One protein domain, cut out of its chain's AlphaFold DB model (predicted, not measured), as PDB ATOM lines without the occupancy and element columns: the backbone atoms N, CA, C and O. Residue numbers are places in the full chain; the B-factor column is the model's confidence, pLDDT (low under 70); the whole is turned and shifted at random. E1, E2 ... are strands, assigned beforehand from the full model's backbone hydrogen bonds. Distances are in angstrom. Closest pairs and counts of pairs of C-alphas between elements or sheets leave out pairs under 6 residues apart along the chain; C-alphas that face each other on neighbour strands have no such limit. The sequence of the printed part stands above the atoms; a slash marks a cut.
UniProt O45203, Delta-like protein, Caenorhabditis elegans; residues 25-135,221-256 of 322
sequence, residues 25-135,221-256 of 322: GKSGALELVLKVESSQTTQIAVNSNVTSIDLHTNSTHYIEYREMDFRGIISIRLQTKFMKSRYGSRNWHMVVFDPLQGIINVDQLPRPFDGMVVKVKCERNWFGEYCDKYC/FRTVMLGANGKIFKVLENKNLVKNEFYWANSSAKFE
ATOM      1  N   GLY A  25     -45.345 -53.945  -8.741       49.45
ATOM      2  CA  GLY A  25     -44.180 -53.249  -9.249       49.45
ATOM      3  C   GLY A  25     -43.823 -52.099  -8.314       49.45
ATOM      4  O   GLY A  25     -44.355 -51.009  -8.442       49.45
ATOM      5  N   LYS A  26     -42.920 -52.366  -7.362       55.13
ATOM      6  CA  LYS A  26     -42.151 -51.414  -6.538       55.13
ATOM      7  C   LYS A  26     -42.926 -50.301  -5.829       55.13
ATOM      8  O   LYS A  26     -42.347 -49.257  -5.540       55.13
ATOM      9  N   SER A  27     -44.196 -50.499  -5.533       74.18
ATOM     10  CA  SER A  27     -45.023 -49.409  -5.045       74.18
ATOM     11  C   SER A  27     -45.849 -49.911  -3.869       74.18
ATOM     12  O   SER A  27     -46.433 -50.985  -3.964       74.18
ATOM     13  N   GLY A  28     -45.771 -49.225  -2.730       78.90
ATOM     14  CA  GLY A  28     -46.567 -49.525  -1.543       78.90
ATOM     15  C   GLY A  28     -47.777 -48.605  -1.436       78.90
ATOM     16  O   GLY A  28     -47.924 -47.664  -2.227       78.90
ATOM     17  N   ALA A  29     -48.610 -48.829  -0.419       84.45
ATOM     18  CA  ALA A  29     -49.719 -47.930  -0.106       84.45
ATOM     19  C   ALA A  29     -49.834 -47.622   1.393       84.45
ATOM     20  O   ALA A  29     -49.884 -48.512   2.246       84.45
ATOM     21  N   LEU A  30     -49.893 -46.330   1.700       83.96
ATOM     22  CA  LEU A  30     -49.924 -45.775   3.047       83.96
ATOM     23  C   LEU A  30     -51.207 -44.970   3.249       83.96
ATOM     24  O   LEU A  30     -51.616 -44.209   2.376       83.96
ATOM     25  N   GLU A  31     -51.794 -45.076   4.432       86.29
ATOM     26  CA  GLU A  31     -52.950 -44.297   4.853       86.29
ATOM     27  C   GLU A  31     -52.578 -43.450   6.079       86.29
ATOM     28  O   GLU A  31     -52.182 -43.965   7.134       86.29
ATOM     29  N   LEU A  32     -52.719 -42.130   5.949       86.37
ATOM     30  CA  LEU A  32     -52.647 -41.199   7.070       86.37
ATOM     31  C   LEU A  32     -54.051 -40.905   7.584       86.37
ATOM     32  O   LEU A  32     -54.901 -40.414   6.839       86.37
ATOM     33  N   VAL A  33     -54.274 -41.140   8.875       86.27
ATOM     34  CA  VAL A  33     -55.516 -40.760   9.558       86.27
ATOM     35  C   VAL A  33     -55.233 -39.605  10.501       86.27
ATOM     36  O   VAL A  33     -54.485 -39.747  11.467       86.27
ATOM     37  N   LEU A  34     -55.863 -38.470  10.230       86.80
ATOM     38  CA  LEU A  34     -55.694 -37.234  10.979       86.80
ATOM     39  C   LEU A  34     -56.948 -36.985  11.797       86.80
ATOM     40  O   LEU A  34     -58.023 -36.846  11.220       86.80
ATOM     41  N   LYS A  35     -56.827 -36.907  13.119       86.43
ATOM     42  CA  LYS A  35     -57.912 -36.419  13.983       86.43
ATOM     43  C   LYS A  35     -57.544 -35.048  14.500       86.43
ATOM     44  O   LYS A  35     -56.424 -34.868  14.964       86.43
ATOM     45  N   VAL A  36     -58.467 -34.104  14.404       85.08
ATOM     46  CA  VAL A  36     -58.176 -32.690  14.630       85.08
ATOM     47  C   VAL A  36     -59.150 -32.115  15.643       85.08
ATOM     48  O   VAL A  36     -60.358 -32.207  15.451       85.08
ATOM     49  N   GLU A  37     -58.631 -31.496  16.698       82.01
ATOM     50  CA  GLU A  37     -59.446 -30.861  17.741       82.01
ATOM     51  C   GLU A  37     -59.743 -29.386  17.450       82.01
ATOM     52  O   GLU A  37     -60.736 -28.855  17.933       82.01
ATOM     53  N   SER A  38     -58.939 -28.719  16.615       75.08
ATOM     54  CA  SER A  38     -59.115 -27.306  16.258       75.08
ATOM     55  C   SER A  38     -58.929 -27.057  14.765       75.08
ATOM     56  O   SER A  38     -57.955 -27.515  14.170       75.08
ATOM     57  N   SER A  39     -59.822 -26.277  14.154       71.24
ATOM     58  CA  SER A  39     -59.744 -25.938  12.732       71.24
ATOM     59  C   SER A  39     -58.461 -25.187  12.380       71.24
ATOM     60  O   SER A  39     -58.178 -24.135  12.959       71.24
ATOM     61  N   GLN A  40     -57.740 -25.666  11.370       73.46
ATOM     62  CA  GLN A  40     -56.579 -24.981  10.809       73.46
ATOM     63  C   GLN A  40     -56.320 -25.419   9.366       73.46
ATOM     64  O   GLN A  40     -56.354 -26.603   9.038       73.46
ATOM     65  N   THR A  41     -55.982 -24.474   8.489       73.65
ATOM     66  CA  THR A  41     -55.496 -24.817   7.146       73.65
ATOM     67  C   THR A  41     -54.093 -25.407   7.264       73.65
ATOM     68  O   THR A  41     -53.166 -24.732   7.733       73.65
ATOM     69  N   THR A  42     -53.932 -26.666   6.851       78.97
ATOM     70  CA  THR A  42     -52.673 -27.408   6.973       78.97
ATOM     71  C   THR A  42     -52.314 -28.071   5.648       78.97
ATOM     72  O   THR A  42     -53.110 -28.756   5.016       78.97
ATOM     73  N   GLN A  43     -51.080 -27.872   5.211       81.89
ATOM     74  CA  GLN A  43     -50.482 -28.617   4.116       81.89
ATOM     75  C   GLN A  43     -49.756 -29.823   4.689       81.89
ATOM     76  O   GLN A  43     -49.024 -29.704   5.673       81.89
ATOM     77  N   ILE A  44     -49.968 -30.976   4.074       83.56
ATOM     78  CA  ILE A  44     -49.410 -32.246   4.514       83.56
ATOM     79  C   ILE A  44     -48.627 -32.808   3.349       83.56
ATOM     80  O   ILE A  44     -49.169 -33.012   2.267       83.56
ATOM     81  N   ALA A  45     -47.335 -33.020   3.551       82.69
ATOM     82  CA  ALA A  45     -46.489 -33.643   2.554       82.69
ATOM     83  C   ALA A  45     -45.907 -34.939   3.097       82.69
ATOM     84  O   ALA A  45     -45.385 -34.967   4.209       82.69
ATOM     85  N   VAL A  46     -45.981 -35.994   2.293       78.83
ATOM     86  CA  VAL A  46     -45.252 -37.240   2.519       78.83
ATOM     87  C   VAL A  46     -44.158 -37.295   1.469       78.83
ATOM     88  O   VAL A  46     -44.433 -37.323   0.267       78.83
ATOM     89  N   ASN A  47     -42.904 -37.235   1.915       77.16
ATOM     90  CA  ASN A  47     -41.741 -37.035   1.055       77.16
ATOM     91  C   ASN A  47     -41.905 -35.778   0.173       77.16
ATOM     92  O   ASN A  47     -42.007 -34.660   0.682       77.16
ATOM     93  N   SER A  48     -41.921 -35.943  -1.154       75.97
ATOM     94  CA  SER A  48     -42.139 -34.864  -2.124       75.97
ATOM     95  C   SER A  48     -43.609 -34.647  -2.493       75.97
ATOM     96  O   SER A  48     -43.918 -33.664  -3.165       75.97
ATOM     97  N   ASN A  49     -44.514 -35.539  -2.081       78.81
ATOM     98  CA  ASN A  49     -45.920 -35.498  -2.475       78.81
ATOM     99  C   ASN A  49     -46.724 -34.648  -1.494       78.81
ATOM    100  O   ASN A  49     -46.959 -35.039  -0.351       78.81
ATOM    101  N   VAL A  50     -47.121 -33.460  -1.953       79.41
ATOM    102  CA  VAL A  50     -47.814 -32.449  -1.149       79.41
ATOM    103  C   VAL A  50     -49.317 -32.507  -1.403       79.41
ATOM    104  O   VAL A  50     -49.773 -32.285  -2.521       79.41
ATOM    105  N   THR A  51     -50.084 -32.699  -0.336       82.28
ATOM    106  CA  THR A  51     -51.546 -32.625  -0.315       82.28
ATOM    107  C   THR A  51     -51.962 -31.455   0.577       82.28
ATOM    108  O   THR A  51     -51.567 -31.364   1.738       82.28
ATOM    109  N   SER A  52     -52.745 -30.515   0.047       78.47
ATOM    110  CA  SER A  52     -53.299 -29.413   0.850       78.47
ATOM    111  C   SER A  52     -54.695 -29.783   1.333       78.47
ATOM    112  O   SER A  52     -55.522 -30.178   0.515       78.47
ATOM    113  N   ILE A  53     -54.952 -29.661   2.639       82.35
ATOM    114  CA  ILE A  53     -56.243 -30.018   3.237       82.35
ATOM    115  C   ILE A  53     -56.663 -28.937   4.230       82.35
ATOM    116  O   ILE A  53     -55.901 -28.527   5.109       82.35
ATOM    117  N   ASP A  54     -57.905 -28.488   4.110       80.37
ATOM    118  CA  ASP A  54     -58.527 -27.674   5.143       80.37
ATOM    119  C   ASP A  54     -59.041 -28.595   6.251       80.37
ATOM    120  O   ASP A  54     -59.950 -29.400   6.044       80.37
ATOM    121  N   LEU A  55     -58.403 -28.515   7.421       82.47
ATOM    122  CA  LEU A  55     -58.769 -29.331   8.570       82.47
ATOM    123  C   LEU A  55     -59.830 -28.598   9.385       82.47
ATOM    124  O   LEU A  55     -59.636 -27.454   9.809       82.47
ATOM    125  N   HIS A  56     -60.956 -29.266   9.602       82.91
ATOM    126  CA  HIS A  56     -62.061 -28.747  10.395       82.91
ATOM    127  C   HIS A  56     -61.935 -29.178  11.865       82.91
ATOM    128  O   HIS A  56     -61.278 -30.159  12.198       82.91
ATOM    129  N   THR A  57     -62.551 -28.423  12.773       82.69
ATOM    130  CA  THR A  57     -62.619 -28.795  14.196       82.69
ATOM    131  C   THR A  57     -63.396 -30.106  14.349       82.69
ATOM    132  O   THR A  57     -64.456 -30.261  13.741       82.69
ATOM    133  N   ASN A  58     -62.908 -31.015  15.195       85.08
ATOM    134  CA  ASN A  58     -63.518 -32.312  15.510       85.08
ATOM    135  C   ASN A  58     -63.765 -33.214  14.290       85.08
ATOM    136  O   ASN A  58     -64.693 -34.026  14.290       85.08
ATOM    137  N   SER A  59     -62.947 -33.092  13.244       88.32
ATOM    138  CA  SER A  59     -63.026 -33.955  12.068       88.32
ATOM    139  C   SER A  59     -61.954 -35.045  12.084       88.32
ATOM    140  O   SER A  59     -60.910 -34.947  12.735       88.32
ATOM    141  N   THR A  60     -62.234 -36.125  11.350       89.01
ATOM    142  CA  THR A  60     -61.237 -37.131  10.980       89.01
ATOM    143  C   THR A  60     -61.049 -37.089   9.470       89.01
ATOM    144  O   THR A  60     -62.027 -37.172   8.730       89.01
ATOM    145  N   HIS A  61     -59.807 -36.951   9.019       89.66
ATOM    146  CA  HIS A  61     -59.441 -36.957   7.607       89.66
ATOM    147  C   HIS A  61     -58.588 -38.181   7.290       89.66
ATOM    148  O   HIS A  61     -57.747 -38.584   8.093       89.66
ATOM    149  N   TYR A  62     -58.802 -38.737   6.102       89.83
ATOM    150  CA  TYR A  62     -58.085 -39.892   5.578       89.83
ATOM    151  C   TYR A  62     -57.339 -39.453   4.324       89.83
ATOM    152  O   TYR A  62     -57.938 -38.848   3.433       89.83
ATOM    153  N   ILE A  63     -56.036 -39.711   4.278       88.43
ATOM    154  CA  ILE A  63     -55.203 -39.424   3.111       88.43
ATOM    155  C   ILE A  63     -54.541 -40.718   2.686       88.43
ATOM    156  O   ILE A  63     -53.763 -41.296   3.444       88.43
ATOM    157  N   GLU A  64     -54.838 -41.141   1.467       87.63
ATOM    158  CA  GLU A  64     -54.231 -42.313   0.855       87.63
ATOM    159  C   GLU A  64     -53.069 -41.881  -0.036       87.63
ATOM    160  O   GLU A  64     -53.177 -40.969  -0.861       87.63
ATOM    161  N   TYR A  65     -51.946 -42.559   0.137       84.54
ATOM    162  CA  TYR A  65     -50.731 -42.382  -0.630       84.54
ATOM    163  C   TYR A  65     -50.397 -43.714  -1.280       84.54
ATOM    164  O   TYR A  65     -49.893 -44.626  -0.628       84.54
ATOM    165  N   ARG A  66     -50.707 -43.819  -2.570       83.83
ATOM    166  CA  ARG A  66     -50.465 -45.012  -3.380       83.83
ATOM    167  C   ARG A  66     -49.242 -44.812  -4.261       83.83
ATOM    168  O   ARG A  66     -48.819 -43.687  -4.522       83.83
ATOM    169  N   GLU A  67     -48.712 -45.928  -4.723       77.88
ATOM    170  CA  GLU A  67     -47.643 -46.001  -5.707       77.88
ATOM    171  C   GLU A  67     -46.302 -45.364  -5.279       77.88
ATOM    172  O   GLU A  67     -45.526 -44.895  -6.113       77.88
ATOM    173  N   MET A  68     -45.994 -45.348  -3.976       71.19
ATOM    174  CA  MET A  68     -44.745 -44.760  -3.467       71.19
ATOM    175  C   MET A  68     -43.722 -45.821  -3.077       71.19
ATOM    176  O   MET A  68     -44.069 -46.883  -2.559       71.19
ATOM    177  N   ASP A  69     -42.442 -45.506  -3.281       73.25
ATOM    178  CA  ASP A  69     -41.350 -46.290  -2.712       73.25
ATOM    179  C   ASP A  69     -41.118 -45.863  -1.260       73.25
ATOM    180  O   ASP A  69     -40.547 -44.809  -0.970       73.25
ATOM    181  N   PHE A  70     -41.596 -46.695  -0.344       70.46
ATOM    182  CA  PHE A  70     -41.483 -46.488   1.094       70.46
ATOM    183  C   PHE A  70     -40.238 -47.144   1.704       70.46
ATOM    184  O   PHE A  70     -40.071 -47.092   2.913       70.46
ATOM    185  N   ARG A  71     -39.345 -47.753   0.904       67.56
ATOM    186  CA  ARG A  71     -38.117 -48.397   1.417       67.56
ATOM    187  C   ARG A  71     -37.060 -47.401   1.896       67.56
ATOM    188  O   ARG A  71     -36.060 -47.803   2.487       67.56
ATOM    189  N   GLY A  72     -37.248 -46.122   1.583       66.92
ATOM    190  CA  GLY A  72     -36.463 -45.020   2.125       66.92
ATOM    191  C   GLY A  72     -37.051 -44.479   3.427       66.92
ATOM    192  O   GLY A  72     -38.138 -44.857   3.853       66.92
ATOM    193  N   ILE A  73     -36.337 -43.538   4.039       65.74
ATOM    194  CA  ILE A  73     -36.855 -42.787   5.184       65.74
ATOM    195  C   ILE A  73     -38.083 -42.000   4.710       65.74
ATOM    196  O   ILE A  73     -37.965 -41.096   3.879       65.74
ATOM    197  N   ILE A  74     -39.261 -42.373   5.210       71.44
ATOM    198  CA  ILE A  74     -40.492 -41.614   5.006       71.44
ATOM    199  C   ILE A  74     -40.387 -40.364   5.870       71.44
ATOM    200  O   ILE A  74     -40.127 -40.471   7.060       71.44
ATOM    201  N   SER A  75     -40.625 -39.194   5.292       78.61
ATOM    202  CA  SER A  75     -40.692 -37.949   6.052       78.61
ATOM    203  C   SER A  75     -42.072 -37.331   5.893       78.61
ATOM    204  O   SER A  75     -42.493 -37.008   4.778       78.61
ATOM    205  N   ILE A  76     -42.789 -37.183   7.004       82.56
ATOM    206  CA  ILE A  76     -44.074 -36.493   7.049       82.56
ATOM    207  C   ILE A  76     -43.823 -35.052   7.464       82.56
ATOM    208  O   ILE A  76     -43.218 -34.767   8.498       82.56
ATOM    209  N   ARG A  77     -44.317 -34.128   6.647       85.30
ATOM    210  CA  ARG A  77     -44.239 -32.693   6.868       85.30
ATOM    211  C   ARG A  77     -45.639 -32.127   7.033       85.30
ATOM    212  O   ARG A  77     -46.423 -32.123   6.089       85.30
ATOM    213  N   LEU A  78     -45.910 -31.580   8.208       86.38
ATOM    214  CA  LEU A  78     -47.083 -30.762   8.484       86.38
ATOM    215  C   LEU A  78     -46.679 -29.298   8.379       86.38
ATOM    216  O   LEU A  78     -45.686 -28.883   8.969       86.38
ATOM    217  N   GLN A  79     -47.428 -28.505   7.630       85.77
ATOM    218  CA  GLN A  79     -47.152 -27.090   7.443       85.77
ATOM    219  C   GLN A  79     -48.437 -26.292   7.616       85.77
ATOM    220  O   GLN A  79     -49.407 -26.499   6.899       85.77
ATOM    221  N   THR A  80     -48.436 -25.329   8.529       82.69
ATOM    222  CA  THR A  80     -49.559 -24.408   8.699       82.69
ATOM    223  C   THR A  80     -49.099 -22.965   8.580       82.69
ATOM    224  O   THR A  80     -47.935 -22.615   8.814       82.69
ATOM    225  N   LYS A  81     -50.026 -22.112   8.155       77.71
ATOM    226  CA  LYS A  81     -49.796 -20.681   8.041       77.71
ATOM    227  C   LYS A  81     -49.990 -20.049   9.412       77.71
ATOM    228  O   LYS A  81     -51.089 -20.057   9.955       77.71
ATOM    229  N   PHE A  82     -48.945 -19.423   9.933       69.02
ATOM    230  CA  PHE A  82     -49.044 -18.660  11.167       69.02
ATOM    231  C   PHE A  82     -49.767 -17.334  10.886       69.02
ATOM    232  O   PHE A  82     -49.312 -16.523  10.067       69.02
ATOM    233  N   MET A  83     -50.918 -17.105  11.524       56.24
ATOM    234  CA  MET A  83     -51.648 -15.846  11.368       56.24
ATOM    235  C   MET A  83     -51.035 -14.753  12.258       56.24
ATOM    236  O   MET A  83     -51.064 -14.837  13.477       56.24
ATOM    237  N   LYS A  84     -50.537 -13.696  11.596       53.69
ATOM    238  CA  LYS A  84     -50.150 -12.369  12.121       53.69
ATOM    239  C   LYS A  84     -48.962 -12.329  13.102       53.69
ATOM    240  O   LYS A  84     -49.121 -12.277  14.314       53.69
ATOM    241  N   SER A  85     -47.756 -12.134  12.559       52.02
ATOM    242  CA  SER A  85     -46.782 -11.292  13.270       52.02
ATOM    243  C   SER A  85     -47.268  -9.831  13.239       52.02
ATOM    244  O   SER A  85     -48.001  -9.448  12.320       52.02
ATOM    245  N   ARG A  86     -46.846  -8.994  14.203       51.04
ATOM    246  CA  ARG A  86     -47.144  -7.540  14.228       51.04
ATOM    247  C   ARG A  86     -46.833  -6.819  12.904       51.04
ATOM    248  O   ARG A  86     -47.372  -5.748  12.668       51.04
ATOM    249  N   TYR A  87     -46.014  -7.415  12.037       54.26
ATOM    250  CA  TYR A  87     -45.520  -6.824  10.794       54.26
ATOM    251  C   TYR A  87     -46.228  -7.320   9.520       54.26
ATOM    252  O   TYR A  87     -45.774  -7.030   8.420       54.26
ATOM    253  N   GLY A  88     -47.319  -8.091   9.624       53.84
ATOM    254  CA  GLY A  88     -48.098  -8.538   8.454       53.84
ATOM    255  C   GLY A  88     -47.414  -9.595   7.570       53.84
ATOM    256  O   GLY A  88     -48.015 -10.094   6.619       53.84
ATOM    257  N   SER A  89     -46.184  -9.988   7.901       56.46
ATOM    258  CA  SER A  89     -45.445 -11.053   7.226       56.46
ATOM    259  C   SER A  89     -46.114 -12.412   7.444       56.46
ATOM    260  O   SER A  89     -46.396 -12.801   8.581       56.46
ATOM    261  N   ARG A  90     -46.369 -13.142   6.348       62.02
ATOM    262  CA  ARG A  90     -46.879 -14.521   6.380       62.02
ATOM    263  C   ARG A  90     -45.743 -15.445   6.801       62.02
ATOM    264  O   ARG A  90     -44.864 -15.721   5.995       62.02
ATOM    265  N   ASN A  91     -45.769 -15.912   8.038       69.29
ATOM    266  CA  ASN A  91     -44.813 -16.905   8.507       69.29
ATOM    267  C   ASN A  91     -45.436 -18.298   8.393       69.29
ATOM    268  O   ASN A  91     -46.656 -18.451   8.505       69.29
ATOM    269  N   TRP A  92     -44.601 -19.303   8.164       74.06
ATOM    270  CA  TRP A  92     -45.028 -20.697   8.120       74.06
ATOM    271  C   TRP A  92     -44.400 -21.456   9.270       74.06
ATOM    272  O   TRP A  92     -43.225 -21.255   9.586       74.06
ATOM    273  N   HIS A  93     -45.193 -22.333   9.870       80.58
ATOM    274  CA  HIS A  93     -44.716 -23.269  10.863       80.58
ATOM    275  C   HIS A  93     -44.782 -24.666  10.268       80.58
ATOM    276  O   HIS A  93     -45.839 -25.096   9.803       80.58
ATOM    277  N   MET A  94     -43.637 -25.330  10.238       83.39
ATOM    278  CA  MET A  94     -43.465 -26.650   9.674       83.39
ATOM    279  C   MET A  94     -42.990 -27.611  10.759       83.39
ATOM    280  O   MET A  94     -42.054 -27.297  11.484       83.39
ATOM    281  N   VAL A  95     -43.602 -28.782  10.841       82.78
ATOM    282  CA  VAL A  95     -43.143 -29.900  11.665       82.78
ATOM    283  C   VAL A  95     -42.827 -31.049  10.729       82.78
ATOM    284  O   VAL A  95     -43.642 -31.404   9.883       82.78
ATOM    285  N   VAL A  96     -41.624 -31.590  10.857       82.33
ATOM    286  CA  VAL A  96     -41.118 -32.711  10.072       82.33
ATOM    287  C   VAL A  96     -40.805 -33.850  11.026       82.33
ATOM    288  O   VAL A  96     -40.143 -33.626  12.040       82.33
ATOM    289  N   PHE A  97     -41.278 -35.048  10.714       78.53
ATOM    290  CA  PHE A  97     -40.983 -36.249  11.485       78.53
ATOM    291  C   PHE A  97     -40.953 -37.480  10.593       78.53
ATOM    292  O   PHE A  97     -41.635 -37.541   9.567       78.53
ATOM    293  N   ASP A  98     -40.188 -38.471  11.027       75.65
ATOM    294  CA  ASP A  98     -40.115 -39.763  10.365       75.65
ATOM    295  C   ASP A  98     -41.078 -40.712  11.088       75.65
ATOM    296  O   ASP A  98     -40.961 -40.898  12.306       75.65
ATOM    297  N   PRO A  99     -42.093 -41.261  10.402       66.80
ATOM    298  CA  PRO A  99     -43.064 -42.101  11.059       66.80
ATOM    299  C   PRO A  99     -42.456 -43.482  11.305       66.80
ATOM    300  O   PRO A  99     -42.110 -44.200  10.370       66.80
ATOM    301  N   LEU A 100     -42.389 -43.888  12.569       62.75
ATOM    302  CA  LEU A 100     -42.406 -45.310  12.899       62.75
ATOM    303  C   LEU A 100     -43.848 -45.791  12.681       62.75
ATOM    304  O   LEU A 100     -44.780 -45.080  13.066       62.75
ATOM    305  N   GLN A 101     -44.060 -46.946  12.038       59.12
ATOM    306  CA  GLN A 101     -45.415 -47.495  11.883       59.12
ATOM    307  C   GLN A 101     -46.124 -47.517  13.240       59.12
ATOM    308  O   GLN A 101     -45.628 -48.115  14.195       59.12
ATOM    309  N   GLY A 102     -47.275 -46.848  13.340       52.74
ATOM    310  CA  GLY A 102     -47.921 -46.657  14.628       52.74
ATOM    311  C   GLY A 102     -48.771 -45.398  14.738       52.74
ATOM    312  O   GLY A 102     -48.936 -44.599  13.813       52.74
ATOM    313  N   ILE A 103     -49.371 -45.254  15.915       50.92
ATOM    314  CA  ILE A 103     -50.200 -44.111  16.283       50.92
ATOM    315  C   ILE A 103     -49.291 -43.072  16.938       50.92
ATOM    316  O   ILE A 103     -48.747 -43.342  18.007       50.92
ATOM    317  N   ILE A 104     -49.177 -41.888  16.332       56.65
ATOM    318  CA  ILE A 104     -48.597 -40.716  16.991       56.65
ATOM    319  C   ILE A 104     -49.750 -39.993  17.691       56.65
ATOM    320  O   ILE A 104     -50.675 -39.488  17.045       56.65
ATOM    321  N   ASN A 105     -49.755 -40.033  19.023       56.27
ATOM    322  CA  ASN A 105     -50.842 -39.495  19.848       56.27
ATOM    323  C   ASN A 105     -50.827 -37.957  19.899       56.27
ATOM    324  O   ASN A 105     -49.778 -37.352  19.688       56.27
ATOM    325  N   VAL A 106     -51.983 -37.356  20.249       51.96
ATOM    326  CA  VAL A 106     -52.217 -35.895  20.430       51.96
ATOM    327  C   VAL A 106     -51.044 -35.220  21.140       51.96
ATOM    328  O   VAL A 106     -50.502 -34.211  20.709       51.96
ATOM    329  N   ASP A 107     -50.596 -35.874  22.202       56.63
ATOM    330  CA  ASP A 107     -49.579 -35.397  23.124       56.63
ATOM    331  C   ASP A 107     -48.151 -35.345  22.571       56.63
ATOM    332  O   ASP A 107     -47.253 -34.858  23.258       56.63
ATOM    333  N   GLN A 108     -47.912 -35.901  21.387       65.84
ATOM    334  CA  GLN A 108     -46.567 -36.029  20.832       65.84
ATOM    335  C   GLN A 108     -46.251 -34.933  19.816       65.84
ATOM    336  O   GLN A 108     -45.078 -34.615  19.636       65.84
ATOM    337  N   LEU A 109     -47.255 -34.336  19.168       75.42
ATOM    338  CA  LEU A 109     -47.001 -33.293  18.180       75.42
ATOM    339  C   LEU A 109     -46.700 -31.950  18.858       75.42
ATOM    340  O   LEU A 109     -47.428 -31.530  19.757       75.42
ATOM    341  N   PRO A 110     -45.658 -31.225  18.416       73.87
ATOM    342  CA  PRO A 110     -45.408 -29.885  18.917       73.87
ATOM    343  C   PRO A 110     -46.488 -28.901  18.487       73.87
ATOM    344  O   PRO A 110     -47.067 -29.004  17.401       73.87
ATOM    345  N   ARG A 111     -46.657 -27.850  19.296       71.78
ATOM    346  CA  ARG A 111     -47.413 -26.652  18.913       71.78
ATOM    347  C   ARG A 111     -47.008 -26.169  17.516       71.78
ATOM    348  O   ARG A 111     -45.810 -26.075  17.239       71.78
ATOM    349  N   PRO A 112     -47.963 -25.759  16.663       74.93
ATOM    350  CA  PRO A 112     -49.399 -25.601  16.910       74.93
ATOM    351  C   PRO A 112     -50.217 -26.859  16.571       74.93
ATOM    352  O   PRO A 112     -51.418 -26.761  16.370       74.93
ATOM    353  N   PHE A 113     -49.575 -28.016  16.406       79.02
ATOM    354  CA  PHE A 113     -50.238 -29.267  16.028       79.02
ATOM    355  C   PHE A 113     -50.542 -30.160  17.240       79.02
ATOM    356  O   PHE A 113     -50.931 -31.309  17.065       79.02
ATOM    357  N   ASP A 114     -50.394 -29.641  18.456       75.81
ATOM    358  CA  ASP A 114     -50.608 -30.338  19.728       75.81
ATOM    359  C   ASP A 114     -52.070 -30.744  19.980       75.81
ATOM    360  O   ASP A 114     -52.332 -31.525  20.882       75.81
ATOM    361  N   GLY A 115     -53.021 -30.274  19.165       76.38
ATOM    362  CA  GLY A 115     -54.416 -30.742  19.127       76.38
ATOM    363  C   GLY A 115     -54.713 -31.744  18.001       76.38
ATOM    364  O   GLY A 115     -55.858 -31.850  17.553       76.38
ATOM    365  N   MET A 116     -53.694 -32.415  17.451       80.63
ATOM    366  CA  MET A 116     -53.846 -33.350  16.330       80.63
ATOM    367  C   MET A 116     -53.313 -34.745  16.642       80.63
ATOM    368  O   MET A 116     -52.218 -34.909  17.165       80.63
ATOM    369  N   VAL A 117     -54.051 -35.775  16.227       81.86
ATOM    370  CA  VAL A 117     -53.560 -37.161  16.170       81.86
ATOM    371  C   VAL A 117     -53.199 -37.484  14.738       81.86
ATOM    372  O   VAL A 117     -54.059 -37.385  13.862       81.86
ATOM    373  N   VAL A 118     -51.977 -37.958  14.512       79.23
ATOM    374  CA  VAL A 118     -51.567 -38.509  13.217       79.23
ATOM    375  C   VAL A 118     -51.360 -40.008  13.389       79.23
ATOM    376  O   VAL A 118     -50.448 -40.452  14.081       79.23
ATOM    377  N   LYS A 119     -52.207 -40.820  12.759       82.13
ATOM    378  CA  LYS A 119     -51.994 -42.267  12.682       82.13
ATOM    379  C   LYS A 119     -51.424 -42.613  11.323       82.13
ATOM    380  O   LYS A 119     -52.012 -42.247  10.309       82.13
ATOM    381  N   VAL A 120     -50.317 -43.343  11.330       78.89
ATOM    382  CA  VAL A 120     -49.657 -43.828  10.124       78.89
ATOM    383  C   VAL A 120     -49.858 -45.333  10.071       78.89
ATOM    384  O   VAL A 120     -49.373 -46.057  10.942       78.89
ATOM    385  N   LYS A 121     -50.612 -45.806   9.080       84.48
ATOM    386  CA  LYS A 121     -50.849 -47.236   8.860       84.48
ATOM    387  C   LYS A 121     -50.755 -47.573   7.379       84.48
ATOM    388  O   LYS A 121     -50.826 -46.690   6.529       84.48
ATOM    389  N   CYS A 122     -50.597 -48.852   7.080       86.49
ATOM    390  CA  CYS A 122     -50.731 -49.327   5.713       86.49
ATOM    391  C   CYS A 122     -52.189 -49.248   5.257       86.49
ATOM    392  O   CYS A 122     -53.108 -49.374   6.073       86.49
ATOM    393  N   GLU A 123     -52.386 -49.021   3.960       88.57
ATOM    394  CA  GLU A 123     -53.703 -49.132   3.331       88.57
ATOM    395  C   GLU A 123     -54.220 -50.582   3.425       88.57
ATOM    396  O   GLU A 123     -53.453 -51.522   3.643       88.57
ATOM    397  N   ARG A 124     -55.532 -50.786   3.255       89.86
ATOM    398  CA  ARG A 124     -56.136 -52.126   3.214       89.86
ATOM    399  C   ARG A 124     -55.389 -53.041   2.236       89.86
ATOM    400  O   ARG A 124     -55.093 -52.630   1.118       89.86
ATOM    401  N   ASN A 125     -55.150 -54.288   2.647       91.11
ATOM    402  CA  ASN A 125     -54.371 -55.303   1.923       91.11
ATOM    403  C   ASN A 125     -52.866 -55.005   1.773       91.11
ATOM    404  O   ASN A 125     -52.156 -55.778   1.130       91.11
ATOM    405  N   TRP A 126     -52.346 -53.930   2.370       90.53
ATOM    406  CA  TRP A 126     -50.916 -53.621   2.380       90.53
ATOM    407  C   TRP A 126     -50.316 -53.814   3.770       90.53
ATOM    408  O   TRP A 126     -50.912 -53.482   4.789       90.53
ATOM    409  N   PHE A 127     -49.109 -54.367   3.804       87.33
ATOM    410  CA  PHE A 127     -48.423 -54.812   5.012       87.33
ATOM    411  C   PHE A 127     -46.903 -54.687   4.857       87.33
ATOM    412  O   PHE A 127     -46.385 -54.242   3.830       87.33
ATOM    413  N   GLY A 128     -46.171 -55.139   5.876       82.49
ATOM    414  CA  GLY A 128     -44.729 -54.971   5.989       82.49
ATOM    415  C   GLY A 128     -44.383 -53.632   6.628       82.49
ATOM    416  O   GLY A 128     -45.208 -52.727   6.658       82.49
ATOM    417  N   GLU A 129     -43.149 -53.506   7.111       77.53
ATOM    418  CA  GLU A 129     -42.619 -52.321   7.811       77.53
ATOM    419  C   GLU A 129     -42.731 -51.018   6.996       77.53
ATOM    420  O   GLU A 129     -42.848 -49.930   7.553       77.53
ATOM    421  N   TYR A 130     -42.767 -51.141   5.669       79.21
ATOM    422  CA  TYR A 130     -42.863 -50.023   4.733       79.21
ATOM    423  C   TYR A 130     -44.158 -50.051   3.911       79.21
ATOM    424  O   TYR A 130     -44.249 -49.378   2.893       79.21
ATOM    425  N   CYS A 131     -45.157 -50.854   4.299       85.72
ATOM    426  CA  CYS A 131     -46.397 -51.021   3.531       85.72
ATOM    427  C   CYS A 131     -46.159 -51.415   2.060       85.72
ATOM    428  O   CYS A 131     -46.905 -51.016   1.168       85.72
ATOM    429  N   ASP A 132     -45.089 -52.175   1.804       83.89
ATOM    430  CA  ASP A 132     -44.611 -52.569   0.474       83.89
ATOM    431  C   ASP A 132     -44.948 -54.031   0.130       83.89
ATOM    432  O   ASP A 132     -44.463 -54.568  -0.871       83.89
ATOM    433  N   LYS A 133     -45.737 -54.702   0.979       87.06
ATOM    434  CA  LYS A 133     -46.187 -56.085   0.793       87.06
ATOM    435  C   LYS A 133     -47.692 -56.123   0.630       87.06
ATOM    436  O   LYS A 133     -48.422 -55.904   1.591       87.06
ATOM    437  N   TYR A 134     -48.145 -56.441  -0.575       89.82
ATOM    438  CA  TYR A 134     -49.553 -56.707  -0.820       89.82
ATOM    439  C   TYR A 134     -49.912 -58.123  -0.356       89.82
ATOM    440  O   TYR A 134     -49.237 -59.090  -0.711       89.82
ATOM    441  N   CYS A 135     -50.982 -58.239   0.418       90.82
ATOM    442  CA  CYS A 135     -51.612 -59.496   0.781       90.82
ATOM    443  C   CYS A 135     -53.124 -59.273   0.791       90.82
ATOM    444  O   CYS A 135     -53.631 -58.444   1.537       90.82
ATOM    445  N   PHE A 221     -39.040 -35.085  16.123       75.73
ATOM    446  CA  PHE A 221     -39.668 -33.914  15.554       75.73
ATOM    447  C   PHE A 221     -38.628 -32.835  15.298       75.73
ATOM    448  O   PHE A 221     -37.963 -32.333  16.207       75.73
ATOM    449  N   ARG A 222     -38.574 -32.399  14.046       79.17
ATOM    450  CA  ARG A 222     -37.886 -31.187  13.637       79.17
ATOM    451  C   ARG A 222     -38.911 -30.129  13.285       79.17
ATOM    452  O   ARG A 222     -39.650 -30.237  12.310       79.17
ATOM    453  N   THR A 223     -38.927 -29.079  14.075       79.16
ATOM    454  CA  THR A 223     -39.833 -27.957  13.931       79.16
ATOM    455  C   THR A 223     -39.089 -26.794  13.288       79.16
ATOM    456  O   THR A 223     -38.096 -26.300  13.815       79.16
ATOM    457  N   VAL A 224     -39.550 -26.355  12.124       81.04
ATOM    458  CA  VAL A 224     -38.927 -25.310  11.312       81.04
ATOM    459  C   VAL A 224     -39.894 -24.143  11.183       81.04
ATOM    460  O   VAL A 224     -41.027 -24.297  10.725       81.04
ATOM    461  N   MET A 225     -39.436 -22.948  11.541       77.08
ATOM    462  CA  MET A 225     -40.178 -21.718  11.297       77.08
ATOM    463  C   MET A 225     -39.564 -20.960  10.121       77.08
ATOM    464  O   MET A 225     -38.363 -20.663  10.094       77.08
ATOM    465  N   LEU A 226     -40.410 -20.646   9.140       76.49
ATOM    466  CA  LEU A 226     -40.034 -19.955   7.912       76.49
ATOM    467  C   LEU A 226     -40.607 -18.538   7.907       76.49
ATOM    468  O   LEU A 226     -41.795 -18.329   8.176       76.49
ATOM    469  N   GLY A 227     -39.760 -17.566   7.579       71.97
ATOM    470  CA  GLY A 227     -40.170 -16.185   7.365       71.97
ATOM    471  C   GLY A 227     -40.924 -16.023   6.044       71.97
ATOM    472  O   GLY A 227     -40.961 -16.926   5.207       71.97
ATOM    473  N   ALA A 228     -41.480 -14.833   5.808       70.48
ATOM    474  CA  ALA A 228     -42.240 -14.534   4.587       70.48
ATOM    475  C   ALA A 228     -41.451 -14.685   3.274       70.48
ATOM    476  O   ALA A 228     -42.049 -14.889   2.222       70.48
ATOM    477  N   ASN A 229     -40.121 -14.610   3.327       71.07
ATOM    478  CA  ASN A 229     -39.224 -14.848   2.193       71.07
ATOM    479  C   ASN A 229     -38.807 -16.325   2.044       71.07
ATOM    480  O   ASN A 229     -37.901 -16.620   1.271       71.07
ATOM    481  N   GLY A 230     -39.402 -17.237   2.819       69.86
ATOM    482  CA  GLY A 230     -39.030 -18.650   2.859       69.86
ATOM    483  C   GLY A 230     -37.718 -18.937   3.594       69.86
ATOM    484  O   GLY A 230     -37.319 -20.096   3.671       69.86
ATOM    485  N   LYS A 231     -37.036 -17.925   4.154       75.12
ATOM    486  CA  LYS A 231     -35.818 -18.156   4.938       75.12
ATOM    487  C   LYS A 231     -36.173 -18.791   6.277       75.12
ATOM    488  O   LYS A 231     -37.064 -18.316   6.983       75.12
ATOM    489  N   ILE A 232     -35.438 -19.839   6.625       74.16
ATOM    490  CA  ILE A 232     -35.469 -20.443   7.954       74.16
ATOM    491  C   ILE A 232     -34.918 -19.415   8.939       74.16
ATOM    492  O   ILE A 232     -33.804 -18.928   8.753       74.16
ATOM    493  N   PHE A 233     -35.690 -19.082   9.969       74.24
ATOM    494  CA  PHE A 233     -35.218 -18.208  11.050       74.24
ATOM    495  C   PHE A 233     -35.106 -18.934  12.391       74.24
ATOM    496  O   PHE A 233     -34.425 -18.446  13.285       74.24
ATOM    497  N   LYS A 234     -35.769 -20.088  12.539       75.86
ATOM    498  CA  LYS A 234     -35.737 -20.895  13.758       75.86
ATOM    499  C   LYS A 234     -35.912 -22.369  13.418       75.86
ATOM    500  O   LYS A 234     -36.812 -22.726  12.658       75.86
ATOM    501  N   VAL A 235     -35.051 -23.205  13.992       77.13
ATOM    502  CA  VAL A 235     -35.162 -24.667  13.962       77.13
ATOM    503  C   VAL A 235     -35.112 -25.172  15.395       77.13
ATOM    504  O   VAL A 235     -34.216 -24.813  16.159       77.13
ATOM    505  N   LEU A 236     -36.093 -25.985  15.750       73.92
ATOM    506  CA  LEU A 236     -36.208 -26.657  17.030       73.92
ATOM    507  C   LEU A 236     -36.226 -28.165  16.788       73.92
ATOM    508  O   LEU A 236     -36.922 -28.636  15.893       73.92
ATOM    509  N   GLU A 237     -35.495 -28.921  17.590       72.81
ATOM    510  CA  GLU A 237     -35.446 -30.384  17.525       72.81
ATOM    511  C   GLU A 237     -35.699 -30.951  18.919       72.81
ATOM    512  O   GLU A 237     -35.154 -30.441  19.900       72.81
ATOM    513  N   ASN A 238     -36.541 -31.978  19.038       71.81
ATOM    514  CA  ASN A 238     -36.692 -32.691  20.303       71.81
ATOM    515  C   ASN A 238     -35.574 -33.735  20.457       71.81
ATOM    516  O   ASN A 238     -35.164 -34.380  19.492       71.81
ATOM    517  N   LYS A 239     -35.077 -33.935  21.683       62.04
ATOM    518  CA  LYS A 239     -34.095 -35.005  21.964       62.04
ATOM    519  C   LYS A 239     -34.732 -36.334  22.379       62.04
ATOM    520  O   LYS A 239     -34.017 -37.206  22.848       62.04
ATOM    521  N   ASN A 240     -36.041 -36.516  22.199       58.15
ATOM    522  CA  ASN A 240     -36.779 -37.747  22.535       58.15
ATOM    523  C   ASN A 240     -36.726 -38.198  24.010       58.15
ATOM    524  O   ASN A 240     -37.181 -39.298  24.312       58.15
ATOM    525  N   LEU A 241     -36.199 -37.384  24.932       49.58
ATOM    526  CA  LEU A 241     -36.034 -37.775  26.339       49.58
ATOM    527  C   LEU A 241     -37.226 -37.365  27.217       49.58
ATOM    528  O   LEU A 241     -37.556 -38.078  28.162       49.58
ATOM    529  N   VAL A 242     -37.898 -36.255  26.895       53.81
ATOM    530  CA  VAL A 242     -39.026 -35.708  27.667       53.81
ATOM    531  C   VAL A 242     -40.079 -35.105  26.720       53.81
ATOM    532  O   VAL A 242     -39.742 -34.519  25.688       53.81
ATOM    533  N   LYS A 243     -41.373 -35.255  27.055       53.22
ATOM    534  CA  LYS A 243     -42.508 -34.689  26.294       53.22
ATOM    535  C   LYS A 243     -42.309 -33.179  26.105       53.22
ATOM    536  O   LYS A 243     -42.107 -32.462  27.080       53.22
ATOM    537  N   ASN A 244     -42.416 -32.702  24.863       50.57
ATOM    538  CA  ASN A 244     -42.286 -31.288  24.481       50.57
ATOM    539  C   ASN A 244     -40.946 -30.608  24.822       50.57
ATOM    540  O   ASN A 244     -40.867 -29.378  24.803       50.57
ATOM    541  N   GLU A 245     -39.882 -31.366  25.083       53.85
ATOM    542  CA  GLU A 245     -38.555 -30.786  25.269       53.85
ATOM    543  C   GLU A 245     -37.870 -30.573  23.911       53.85
ATOM    544  O   GLU A 245     -37.445 -31.525  23.250       53.85
ATOM    545  N   PHE A 246     -37.782 -29.309  23.491       56.68
ATOM    546  CA  PHE A 246     -37.143 -28.887  22.247       56.68
ATOM    547  C   PHE A 246     -35.884 -28.077  22.522       56.68
ATOM    548  O   PHE A 246     -35.854 -27.211  23.394       56.68
ATOM    549  N   TYR A 247     -34.873 -28.296  21.697       56.28
ATOM    550  CA  TYR A 247     -33.622 -27.562  21.720       56.28
ATOM    551  C   TYR A 247     -33.433 -26.854  20.389       56.28
ATOM    552  O   TYR A 247     -33.900 -27.305  19.342       56.28
ATOM    553  N   TRP A 248     -32.723 -25.738  20.421       56.96
ATOM    554  CA  TRP A 248     -32.350 -25.027  19.213       56.96
ATOM    555  C   TRP A 248     -31.308 -25.822  18.436       56.96
ATOM    556  O   TRP A 248     -30.203 -26.060  18.925       56.96
ATOM    557  N   ALA A 249     -31.650 -26.210  17.212       58.62
ATOM    558  CA  ALA A 249     -30.690 -26.795  16.292       58.62
ATOM    559  C   ALA A 249     -30.005 -25.651  15.532       58.62
ATOM    560  O   ALA A 249     -30.660 -24.917  14.793       58.62
ATOM    561  N   ASN A 250     -28.702 -25.475  15.778       50.21
ATOM    562  CA  ASN A 250     -27.818 -24.428  15.252       50.21
ATOM    563  C   ASN A 250     -28.282 -23.762  13.939       50.21
ATOM    564  O   ASN A 250     -28.048 -24.274  12.845       50.21
ATOM    565  N   SER A 251     -28.829 -22.549  14.047       43.18
ATOM    566  CA  SER A 251     -28.939 -21.590  12.944       43.18
ATOM    567  C   SER A 251     -27.949 -20.446  13.154       43.18
ATOM    568  O   SER A 251     -28.379 -19.310  13.290       43.18
ATOM    569  N   SER A 252     -26.649 -20.739  13.289       38.62
ATOM    570  CA  SER A 252     -25.557 -19.737  13.311       38.62
ATOM    571  C   SER A 252     -25.785 -18.468  14.170       38.62
ATOM    572  O   SER A 252     -25.145 -17.441  13.962       38.62
ATOM    573  N   ALA A 253     -26.649 -18.545  15.181       35.75
ATOM    574  CA  ALA A 253     -27.037 -17.453  16.053       35.75
ATOM    575  C   ALA A 253     -27.138 -18.015  17.470       35.75
ATOM    576  O   ALA A 253     -28.104 -18.678  17.829       35.75
ATOM    577  N   LYS A 254     -26.035 -17.822  18.197       32.32
ATOM    578  CA  LYS A 254     -25.952 -17.466  19.616       32.32
ATOM    579  C   LYS A 254     -27.125 -17.928  20.499       32.32
ATOM    580  O   LYS A 254     -28.225 -17.402  20.405       32.32
ATOM    581  N   PHE A 255     -26.806 -18.868  21.388       27.31
ATOM    582  CA  PHE A 255     -27.532 -19.251  22.598       27.31
ATOM    583  C   PHE A 255     -28.495 -18.177  23.132       27.31
ATOM    584  O   PHE A 255     -28.056 -17.164  23.670       27.31
ATOM    585  N   GLU A 256     -29.796 -18.451  23.060       33.78
ATOM    586  CA  GLU A 256     -30.803 -17.812  23.906       33.78
ATOM    587  C   GLU A 256     -31.826 -18.887  24.314       33.78
ATOM    588  O   GLU A 256     -32.743 -19.273  23.581       33.78
TER     589      GLU A 256
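This is residues 25 to 135 and 221 to 256 of the 322 residues of the protein "Delta-like protein" of Caenorhabditis elegans (UniProt O45203). Two antiparallel sheets lie partly face to face as a sandwich, their strands crossed at 43 degrees; the larger sheet, of seven strands, runs on past the smaller one with E9, E10 and E11. The link from E5 to E6, with Tyr 87, reaches one end of the long axis, and residues 123 to 135, with no named element, reach the other. The 147 printed residues hold eleven named strands, E1 to E11, and no named helix; the class is all strand, with 73 residues, under half, in named elements. The sheet orders are E3 E2 E5 E6 E9 E10 E11 and E4 E1 E8 E7. The whole is compact, with a radius of gyration of the C-alphas of 16.3 A, yet elongated, spanning 52 by 31 by 29 A.

E1, residues 28 to 36, begins at C-alpha 28 (-46.567, -49.525, -1.543) and is 26.1 A long. E2 is residues 40 to 46 and E3 residues 49 to 55. E4, residues 59 to 68, is the longest by residues and measures 26.3 A. E5, residues 76 to 82, measures 19.0 A and E6, residues 91 to 97, 19.9 A. E7 is residues 102 to 104; E8, residues 116 to 122, measures 19.4 A. E9 is residues 221 to 226, E10 residues 232 to 238, and E11 residues 246 to 248, ending at C-alpha 248 (-32.350, -25.027, 19.213).

The seven-strand sheet is twisted, with edge strands E3 and E11. E2 and E3 form a hairpin, with N 44 and O 51 2.9 A apart. E2 and E5 have N 43 and O 79 at 2.7 A. The hairpin E5 and E6 has N 78 and O 95 at 2.8 A, and E6 and E9 have N 94 and O 224 at 2.8 A. E9, E10 and E11 form a meander, each strand the antiparallel neighbour of the one before: N 223 and O 236 are 2.7 A apart, N 247 and O 237 2.8 A. In the other sheet, also twisted, N 32 of E1 and O 63 of E4 are 2.8 A apart, N 31 of E1 and O 121 of E8 2.8 A, and N 104 of E7 and O 118 of E8 3.0 A. Between the sheets, the closest C-alphas of E1 and E3 are those of Val 36 and Leu 55, 7.0 A apart. E1 and E10 are apart.

The C-alphas farthest apart, of Tyr 87 and Cys 135, are 54.0 A apart. Residues 136 to 220 are not printed; C-alphas 135 and 221 across the cut are 31.9 A apart. Of the links printed whole, E7 to E8 is long. The mean pLDDT of the printed part is 72.8; 44 residues are under 70, among them 82 to 91, 99 to 108 and 239 to 256.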